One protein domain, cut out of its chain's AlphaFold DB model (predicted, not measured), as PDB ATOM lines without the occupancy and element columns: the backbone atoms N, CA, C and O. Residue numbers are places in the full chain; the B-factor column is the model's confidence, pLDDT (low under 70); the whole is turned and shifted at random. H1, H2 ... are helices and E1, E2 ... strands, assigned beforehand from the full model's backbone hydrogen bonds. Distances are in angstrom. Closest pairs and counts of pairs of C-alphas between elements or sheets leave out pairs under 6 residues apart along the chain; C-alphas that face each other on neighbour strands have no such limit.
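This is residues 10 to 70 of the 70 residues of the protein "Hypothetical protein" of Rotaria sp. Silwood1 (UniProt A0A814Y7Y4). The model is a stretched, open chain with a small hairpin, E1 and E2, at one end, the antiparallel pair E3 and E4 in the middle, and a wide loop through H1 and H2 at the other end. The printed part has 61 residues, in the order E1 E2 E3 H1 H2 E4, class mixed. It is extended, with radius of gyration of the C-alphas 18.4 A and spans 56 by 30 by 18 A.

E1, residues 10 to 12, and E2, residues 18 to 21, form a hairpin; N 11 and O 19 are 2.9 A apart. E2 runs on into E3, residues 24 to 27, at 37 degrees. H1, residues 36 to 45, is close but not clearly touching H2, residues 49 to 59; the closest C-alphas, of Met 42 and Tyr 49, are 7.4 A apart. Their lines are about perpendicular, at 74 degrees. E4, residues 66 to 69, is antiparallel to E3; N 26 and O 67 are 2.9 A apart. O i to N i+4 pairs are within hydrogen-bond range throughout H2, and 5 of 6 in H1.

E1 begins at C-alpha 10 (226.647, 250.739, 283.946). H1 spans 14.3 A, H2 15.1 A. E4 ends at C-alpha 69 (231.652, 264.594, 283.251).

The farthest C-alphas, of Gln 15 and Glu 45, are 56.1 A apart. The printed part has no cut and no long link, and no printed residue is under 70 in pLDDT.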
ATOM      1  N   LYS A  10     226.674 251.354 285.274       96.88
ATOM      2  CA  LYS A  10     226.647 250.739 283.946       96.88
ATOM      3  C   LYS A  10     225.732 251.549 283.044       96.88
ATOM      4  O   LYS A  10     224.584 251.789 283.403       96.88
ATOM      5  N   TRP A  11     226.230 251.916 281.874       97.81
ATOM      6  CA  TRP A  11     225.401 252.376 280.769       97.81
ATOM      7  C   TRP A  11     225.189 251.229 279.806       97.81
ATOM      8  O   TRP A  11     226.149 250.541 279.469       97.81
ATOM      9  N   VAL A  12     223.944 251.029 279.388       97.81
ATOM     10  CA  VAL A  12     223.552 249.985 278.443       97.81
ATOM     11  C   VAL A  12     222.926 250.670 277.236       97.81
ATOM     12  O   VAL A  12     222.011 251.476 277.398       97.81
ATOM     13  N   ASN A  13     223.446 250.398 276.041       97.44
ATOM     14  CA  ASN A  13     222.909 250.961 274.801       97.44
ATOM     15  C   ASN A  13     221.718 250.136 274.274       97.44
ATOM     16  O   ASN A  13     221.379 249.078 274.806       97.44
ATOM     17  N   SER A  14     221.094 250.598 273.188       98.19
ATOM     18  CA  SER A  14     219.963 249.909 272.550       98.19
ATOM     19  C   SER A  14     220.302 248.511 272.010       98.19
ATOM     20  O   SER A  14     219.397 247.724 271.759       98.19
ATOM     21  N   GLN A  15     221.587 248.190 271.831       98.06
ATOM     22  CA  GLN A  15     222.086 246.876 271.411       98.06
ATOM     23  C   GLN A  15     222.439 245.966 272.603       98.06
ATOM     24  O   GLN A  15     223.057 244.920 272.414       98.06
ATOM     25  N   ASN A  16     222.070 246.350 273.830       96.81
ATOM     26  CA  ASN A  16     222.368 245.625 275.070       96.81
ATOM     27  C   ASN A  16     223.878 245.462 275.366       96.81
ATOM     28  O   ASN A  16     224.290 244.599 276.144       96.81
ATOM     29  N   GLN A  17     224.723 246.300 274.762       97.88
ATOM     30  CA  GLN A  17     226.143 246.395 275.097       97.88
ATOM     31  C   GLN A  17     226.319 247.384 276.246       97.88
ATOM     32  O   GLN A  17     225.577 248.365 276.334       97.88
ATOM     33  N   HIS A  18     227.306 247.147 277.114       97.38
ATOM     34  CA  HIS A  18     227.518 247.990 278.285       97.38
ATOM     35  C   HIS A  18     228.922 248.576 278.377       97.38
ATOM     36  O   HIS A  18     229.909 247.930 278.030       97.38
ATOM     37  N   ILE A  19     228.987 249.782 278.935       97.69
ATOM     38  CA  ILE A  19     230.216 250.400 279.432       97.69
ATOM     39  C   ILE A  19     230.043 250.750 280.906       97.69
ATOM     40  O   ILE A  19     228.927 250.955 281.392       97.69
ATOM     41  N   TYR A  20     231.154 250.818 281.628       97.56
ATOM     42  CA  TYR A  20     231.153 251.335 282.986       97.56
ATOM     43  C   TYR A  20     231.481 252.822 282.987       97.56
ATOM     44  O   TYR A  20     232.420 253.240 282.318       97.56
ATOM     45  N   VAL A  21     230.750 253.591 283.787       96.75
ATOM     46  CA  VAL A  21     230.889 255.049 283.876       96.75
ATOM     47  C   VAL A  21     231.081 255.496 285.322       96.75
ATOM     48  O   VAL A  21     230.605 254.837 286.258       96.75
ATOM     49  N   ARG A  22     231.778 256.618 285.519       96.94
ATOM     50  CA  ARG A  22     231.868 257.311 286.808       96.94
ATOM     51  C   ARG A  22     231.578 258.786 286.601       96.94
ATOM     52  O   ARG A  22     232.339 259.478 285.952       96.94
ATOM     53  N   TYR A  23     230.512 259.269 287.219       97.25
ATOM     54  CA  TYR A  23     230.179 260.680 287.123       97.25
ATOM     55  C   TYR A  23     231.079 261.537 288.012       97.25
ATOM     56  O   TYR A  23     231.351 261.190 289.165       97.25
ATOM     57  N   LYS A  24     231.468 262.691 287.481       96.62
ATOM     58  CA  LYS A  24     232.049 263.810 288.215       96.62
ATOM     59  C   LYS A  24     231.212 265.053 287.929       96.62
ATOM     60  O   LYS A  24     230.967 265.373 286.770       96.62
ATOM     61  N   PHE A  25     230.813 265.761 288.977       97.44
ATOM     62  CA  PHE A  25     230.143 267.052 288.873       97.44
ATOM     63  C   PHE A  25     231.101 268.130 289.366       97.44
ATOM     64  O   PHE A  25     231.346 268.241 290.567       97.44
ATOM     65  N   SER A  26     231.662 268.892 288.429       96.44
ATOM     66  CA  SER A  26     232.547 270.018 288.740       96.44
ATOM     67  C   SER A  26     231.708 271.267 288.977       96.44
ATOM     68  O   SER A  26     230.880 271.601 288.128       96.44
ATOM     69  N   CYS A  27     231.897 271.950 290.104       95.94
ATOM     70  CA  CYS A  27     231.213 273.222 290.346       95.94
ATOM     71  C   CYS A  27     231.750 274.296 289.391       95.94
ATOM     72  O   CYS A  27     232.957 274.367 289.171       95.94
ATOM     73  N   VAL A  28     230.863 275.114 288.817       96.56
ATOM     74  CA  VAL A  28     231.276 276.247 287.966       96.56
ATOM     75  C   VAL A  28     231.837 277.394 288.814       96.56
ATOM     76  O   VAL A  28     232.730 278.110 288.370       96.56
ATOM     77  N   ALA A  29     231.338 277.551 290.042       93.38
ATOM     78  CA  ALA A  29     231.844 278.525 290.998       93.38
ATOM     79  C   ALA A  29     233.155 278.062 291.654       93.38
ATOM     80  O   ALA A  29     233.428 276.864 291.783       93.38
ATOM     81  N   ASP A  30     233.933 279.027 292.146       91.94
ATOM     82  CA  ASP A  30     235.157 278.751 292.895       91.94
ATOM     83  C   ASP A  30     234.885 277.917 294.151       91.94
ATOM     84  O   ASP A  30     233.948 278.159 294.919       91.94
ATOM     85  N   ILE A  31     235.769 276.955 294.419       94.75
ATOM     86  CA  ILE A  31     235.716 276.162 295.646       94.75
ATOM     87  C   ILE A  31     236.379 276.952 296.776       94.75
ATOM     88  O   ILE A  31     237.599 277.104 296.815       94.75
ATOM     89  N   LYS A  32     235.563 277.402 297.731       94.69
ATOM     90  CA  LYS A  32     236.003 278.057 298.966       94.69
ATOM     91  C   LYS A  32     235.636 277.175 300.155       94.69
ATOM     92  O   LYS A  32     234.490 276.756 300.281       94.69
ATOM     93  N   ASN A  33     236.616 276.887 301.007       96.25
ATOM     94  CA  ASN A  33     236.444 276.042 302.186       96.25
ATOM     95  C   ASN A  33     236.848 276.822 303.433       96.25
ATOM     96  O   ASN A  33     237.827 277.566 303.405       96.25
ATOM     97  N   PHE A  34     236.134 276.597 304.531       97.38
ATOM     98  CA  PHE A  34     236.558 277.082 305.836       97.38
ATOM     99  C   PHE A  34     237.802 276.336 306.322       97.38
ATOM    100  O   PHE A  34     237.956 275.130 306.105       97.38
ATOM    101  N   SER A  35     238.661 277.038 307.054       98.25
ATOM    102  CA  SER A  35     239.587 276.394 307.979       98.25
ATOM    103  C   SER A  35     238.817 275.715 309.115       98.25
ATOM    104  O   SER A  35     237.660 276.030 309.398       98.25
ATOM    105  N   ASN A  36     239.471 274.796 309.826       98.19
ATOM    106  CA  ASN A  36     238.836 274.100 310.947       98.19
ATOM    107  C   ASN A  36     238.359 275.073 312.050       98.19
ATOM    108  O   ASN A  36     237.266 274.923 312.596       98.19
ATOM    109  N   ALA A  37     239.150 276.114 312.339       98.38
ATOM    110  CA  ALA A  37     238.789 277.129 313.329       98.38
ATOM    111  C   ALA A  37     237.558 277.942 312.893       98.38
ATOM    112  O   ALA A  37     236.650 278.162 313.694       98.38
ATOM    113  N   GLU A  38     237.490 278.338 311.619       98.12
ATOM    114  CA  GLU A  38     236.336 279.058 311.068       98.12
ATOM    115  C   GLU A  38     235.084 278.185 311.037       98.12
ATOM    116  O   GLU A  38     234.024 278.653 311.437       98.12
ATOM    117  N   ALA A  39     235.209 276.919 310.625       97.75
ATOM    118  CA  ALA A  39     234.096 275.978 310.603       97.75
ATOM    119  C   ALA A  39     233.547 275.737 312.015       97.75
ATOM    120  O   ALA A  39     232.343 275.816 312.224       97.75
ATOM    121  N   THR A  40     234.427 275.523 313.000       98.06
ATOM    122  CA  THR A  40     234.031 275.337 314.406       98.06
ATOM    123  C   THR A  40     233.272 276.552 314.936       98.06
ATOM    124  O   THR A  40     232.235 276.399 315.580       98.06
ATOM    125  N   ARG A  41     233.759 277.762 314.633       98.12
ATOM    126  CA  ARG A  41     233.096 279.012 315.014       98.12
ATOM    127  C   ARG A  41     231.738 279.164 314.320       98.12
ATOM    128  O   ARG A  41     230.744 279.419 314.994       98.12
ATOM    129  N   MET A  42     231.682 278.950 313.003       97.50
ATOM    130  CA  MET A  42     230.460 279.093 312.206       97.50
ATOM    131  C   MET A  42     229.378 278.104 312.641       97.50
ATOM    132  O   MET A  42     228.229 278.498 312.775       97.50
ATOM    133  N   CYS A  43     229.734 276.858 312.966       96.56
ATOM    134  CA  CYS A  43     228.783 275.877 313.493       96.56
ATOM    135  C   CYS A  43     228.089 276.334 314.790       96.56
ATOM    136  O   CYS A  43     226.977 275.890 315.063       96.56
ATOM    137  N   GLY A  44     228.740 277.180 315.599       97.31
ATOM    138  CA  GLY A  44     228.159 277.741 316.822       97.31
ATOM    139  C   GLY A  44     227.366 279.030 316.593       97.31
ATOM    140  O   GLY A  44     226.319 279.213 317.207       97.31
ATOM    141  N   GLU A  45     227.854 279.918 315.727       98.06
ATOM    142  CA  GLU A  45     227.203 281.204 315.432       98.06
ATOM    143  C   GLU A  45     226.000 281.057 314.493       98.06
ATOM    144  O   GLU A  45     224.990 281.739 314.657       98.06
ATOM    145  N   ASP A  46     226.114 280.173 313.507       97.81
ATOM    146  CA  ASP A  46     225.139 279.962 312.448       97.81
ATOM    147  C   ASP A  46     225.214 278.517 311.911       97.81
ATOM    148  O   ASP A  46     225.834 278.241 310.876       97.81
ATOM    149  N   PRO A  47     224.563 277.561 312.598       97.12
ATOM    150  CA  PRO A  47     224.563 276.154 312.195       97.12
ATOM    151  C   PRO A  47     223.873 275.907 310.842       97.12
ATOM    152  O   PRO A  47     224.054 274.847 310.243       97.12
ATOM    153  N   ASP A  48     223.107 276.882 310.346       98.00
ATOM    154  CA  ASP A  48     222.349 276.805 309.101       98.00
ATOM    155  C   ASP A  48     223.008 277.578 307.946       98.00
ATOM    156  O   ASP A  48     222.399 277.707 306.879       98.00
ATOM    157  N   TYR A  49     224.266 278.011 308.119       97.44
ATOM    158  CA  TYR A  49     225.032 278.809 307.157       97.44
ATOM    159  C   TYR A  49     224.856 278.345 305.711       97.44
ATOM    160  O   TYR A  49     224.460 279.132 304.857       97.44
ATOM    161  N   ALA A  50     225.084 277.055 305.436       95.88
ATOM    162  CA  ALA A  50     225.039 276.521 304.075       95.88
ATOM    163  C   ALA A  50     223.638 276.608 303.442       95.88
ATOM    164  O   ALA A  50     223.514 276.828 302.241       95.88
ATOM    165  N   LYS A  51     222.575 276.453 304.244       97.12
ATOM    166  CA  LYS A  51     221.196 276.611 303.766       97.12
ATOM    167  C   LYS A  51     220.882 278.082 303.512       97.12
ATOM    168  O   LYS A  51     220.292 278.393 302.484       97.12
ATOM    169  N   ARG A  52     221.260 278.974 304.437       97.62
ATOM    170  CA  ARG A  52     221.026 280.417 304.291       97.62
ATOM    171  C   ARG A  52     221.749 280.970 303.067       97.62
ATOM    172  O   ARG A  52     221.123 281.670 302.287       97.62
ATOM    173  N   ASP A  53     223.029 280.644 302.914       96.56
ATOM    174  CA  ASP A  53     223.867 281.060 301.786       96.56
ATOM    175  C   ASP A  53     223.241 280.634 300.452       96.56
ATOM    176  O   ASP A  53     223.019 281.464 299.577       96.56
ATOM    177  N   PHE A  54     222.815 279.369 300.354       96.56
ATOM    178  CA  PHE A  54     222.118 278.860 299.175       96.56
ATOM    179  C   PHE A  54     220.819 279.618 298.870       96.56
ATOM    180  O   PHE A  54     220.592 280.005 297.727       96.56
ATOM    181  N   TRP A  55     219.963 279.857 299.868       97.81
ATOM    182  CA  TRP A  55     218.713 280.587 299.643       97.81
ATOM    183  C   TRP A  55     218.944 282.051 299.277       97.81
ATOM    184  O   TRP A  55     218.313 282.536 298.348       97.81
ATOM    185  N   GLN A  56     219.884 282.730 299.936       97.94
ATOM    186  CA  GLN A  56     220.250 284.109 299.599       97.94
ATOM    187  C   GLN A  56     220.788 284.221 298.169       97.94
ATOM    188  O   GLN A  56     220.435 285.157 297.458       97.94
ATOM    189  N   HIS A  57     221.598 283.251 297.735       96.81
ATOM    190  CA  HIS A  57     222.090 283.157 296.359       96.81
ATOM    191  C   HIS A  57     220.934 283.090 295.353       96.81
ATOM    192  O   HIS A  57     220.880 283.871 294.405       96.81
ATOM    193  N   LEU A  58     219.957 282.214 295.604       97.19
ATOM    194  CA  LEU A  58     218.772 282.089 294.752       97.19
ATOM    195  C   LEU A  58     217.872 283.333 294.789       97.19
ATOM    196  O   LEU A  58     217.393 283.767 293.742       97.19
ATOM    197  N   ASP A  59     217.655 283.923 295.966       97.94
ATOM    198  CA  ASP A  59     216.822 285.120 296.145       97.94
ATOM    199  C   ASP A  59     217.412 286.347 295.427       97.94
ATOM    200  O   ASP A  59     216.672 287.221 294.973       97.94
ATOM    201  N   ASN A  60     218.737 286.384 295.251       97.44
ATOM    202  CA  ASN A  60     219.433 287.401 294.459       97.44
ATOM    203  C   ASN A  60     219.313 287.183 292.937       97.44
ATOM    204  O   ASN A  60     219.839 287.977 292.157       97.44
ATOM    205  N   GLY A  61     218.611 286.134 292.500       97.19
ATOM    206  CA  GLY A  61     218.456 285.781 291.090       97.19
ATOM    207  C   GLY A  61     219.669 285.064 290.496       97.19
ATOM    208  O   GLY A  61     219.777 284.974 289.271       97.19
ATOM    209  N   GLU A  62     220.580 284.564 291.333       96.69
ATOM    210  CA  GLU A  62     221.757 283.817 290.896       96.69
ATOM    211  C   GLU A  62     221.455 282.310 290.779       96.69
ATOM    212  O   GLU A  62     220.530 281.774 291.393       96.69
ATOM    213  N   THR A  63     222.241 281.598 289.967       95.75
ATOM    214  CA  THR A  63     222.074 280.160 289.698       95.75
ATOM    215  C   THR A  63     223.202 279.335 290.317       95.75
ATOM    216  O   THR A  63     224.319 279.815 290.520       95.75
ATOM    217  N   CYS A  64     222.921 278.064 290.619       95.00
ATOM    218  CA  CYS A  64     223.933 277.089 291.033       95.00
ATOM    219  C   CYS A  64     224.155 276.069 289.915       95.00
ATOM    220  O   CYS A  64     223.254 275.296 289.587       95.00
ATOM    221  N   GLU A  65     225.361 276.048 289.349       96.56
ATOM    222  CA  GLU A  65     225.663 275.277 288.142       96.56
ATOM    223  C   GLU A  65     226.810 274.284 288.342       96.56
ATOM    224  O   GLU A  65     227.793 274.537 289.050       96.56
ATOM    225  N   PHE A  66     226.681 273.139 287.669       97.25
ATOM    226  CA  PHE A  66     227.661 272.062 287.670       97.25
ATOM    227  C   PHE A  66     227.864 271.521 286.259       97.25
ATOM    228  O   PHE A  66     226.906 271.311 285.516       97.25
ATOM    229  N   ILE A  67     229.112 271.203 285.924       97.69
ATOM    230  CA  ILE A  67     229.464 270.502 284.690       97.69
ATOM    231  C   ILE A  67     229.550 269.006 284.995       97.69
ATOM    232  O   ILE A  67     230.385 268.576 285.794       97.69
ATOM    233  N   CYS A  68     228.693 268.215 284.348       96.31
ATOM    234  CA  CYS A  68     228.696 266.757 284.452       96.31
ATOM    235  C   CYS A  68     229.700 266.139 283.465       96.31
ATOM    236  O   CYS A  68     229.639 266.392 282.262       96.31
ATOM    237  N   GLN A  69     230.612 265.319 283.983       95.62
ATOM    238  CA  GLN A  69     231.652 264.594 283.251       95.62
ATOM    239  C   GLN A  69     231.556 263.092 283.562       95.62
ATOM    240  O   GLN A  69     231.051 262.713 284.624       95.62
ATOM    241  N   ILE A  70     232.024 262.247 282.637       92.31
ATOM    242  CA  ILE A  70     231.938 260.775 282.685       92.31
ATOM    243  C   ILE A  70     233.329 260.147 282.591       92.31
ATOM    244  O   ILE A  70     234.157 260.720 281.849       92.31
TER     245      ILE A  70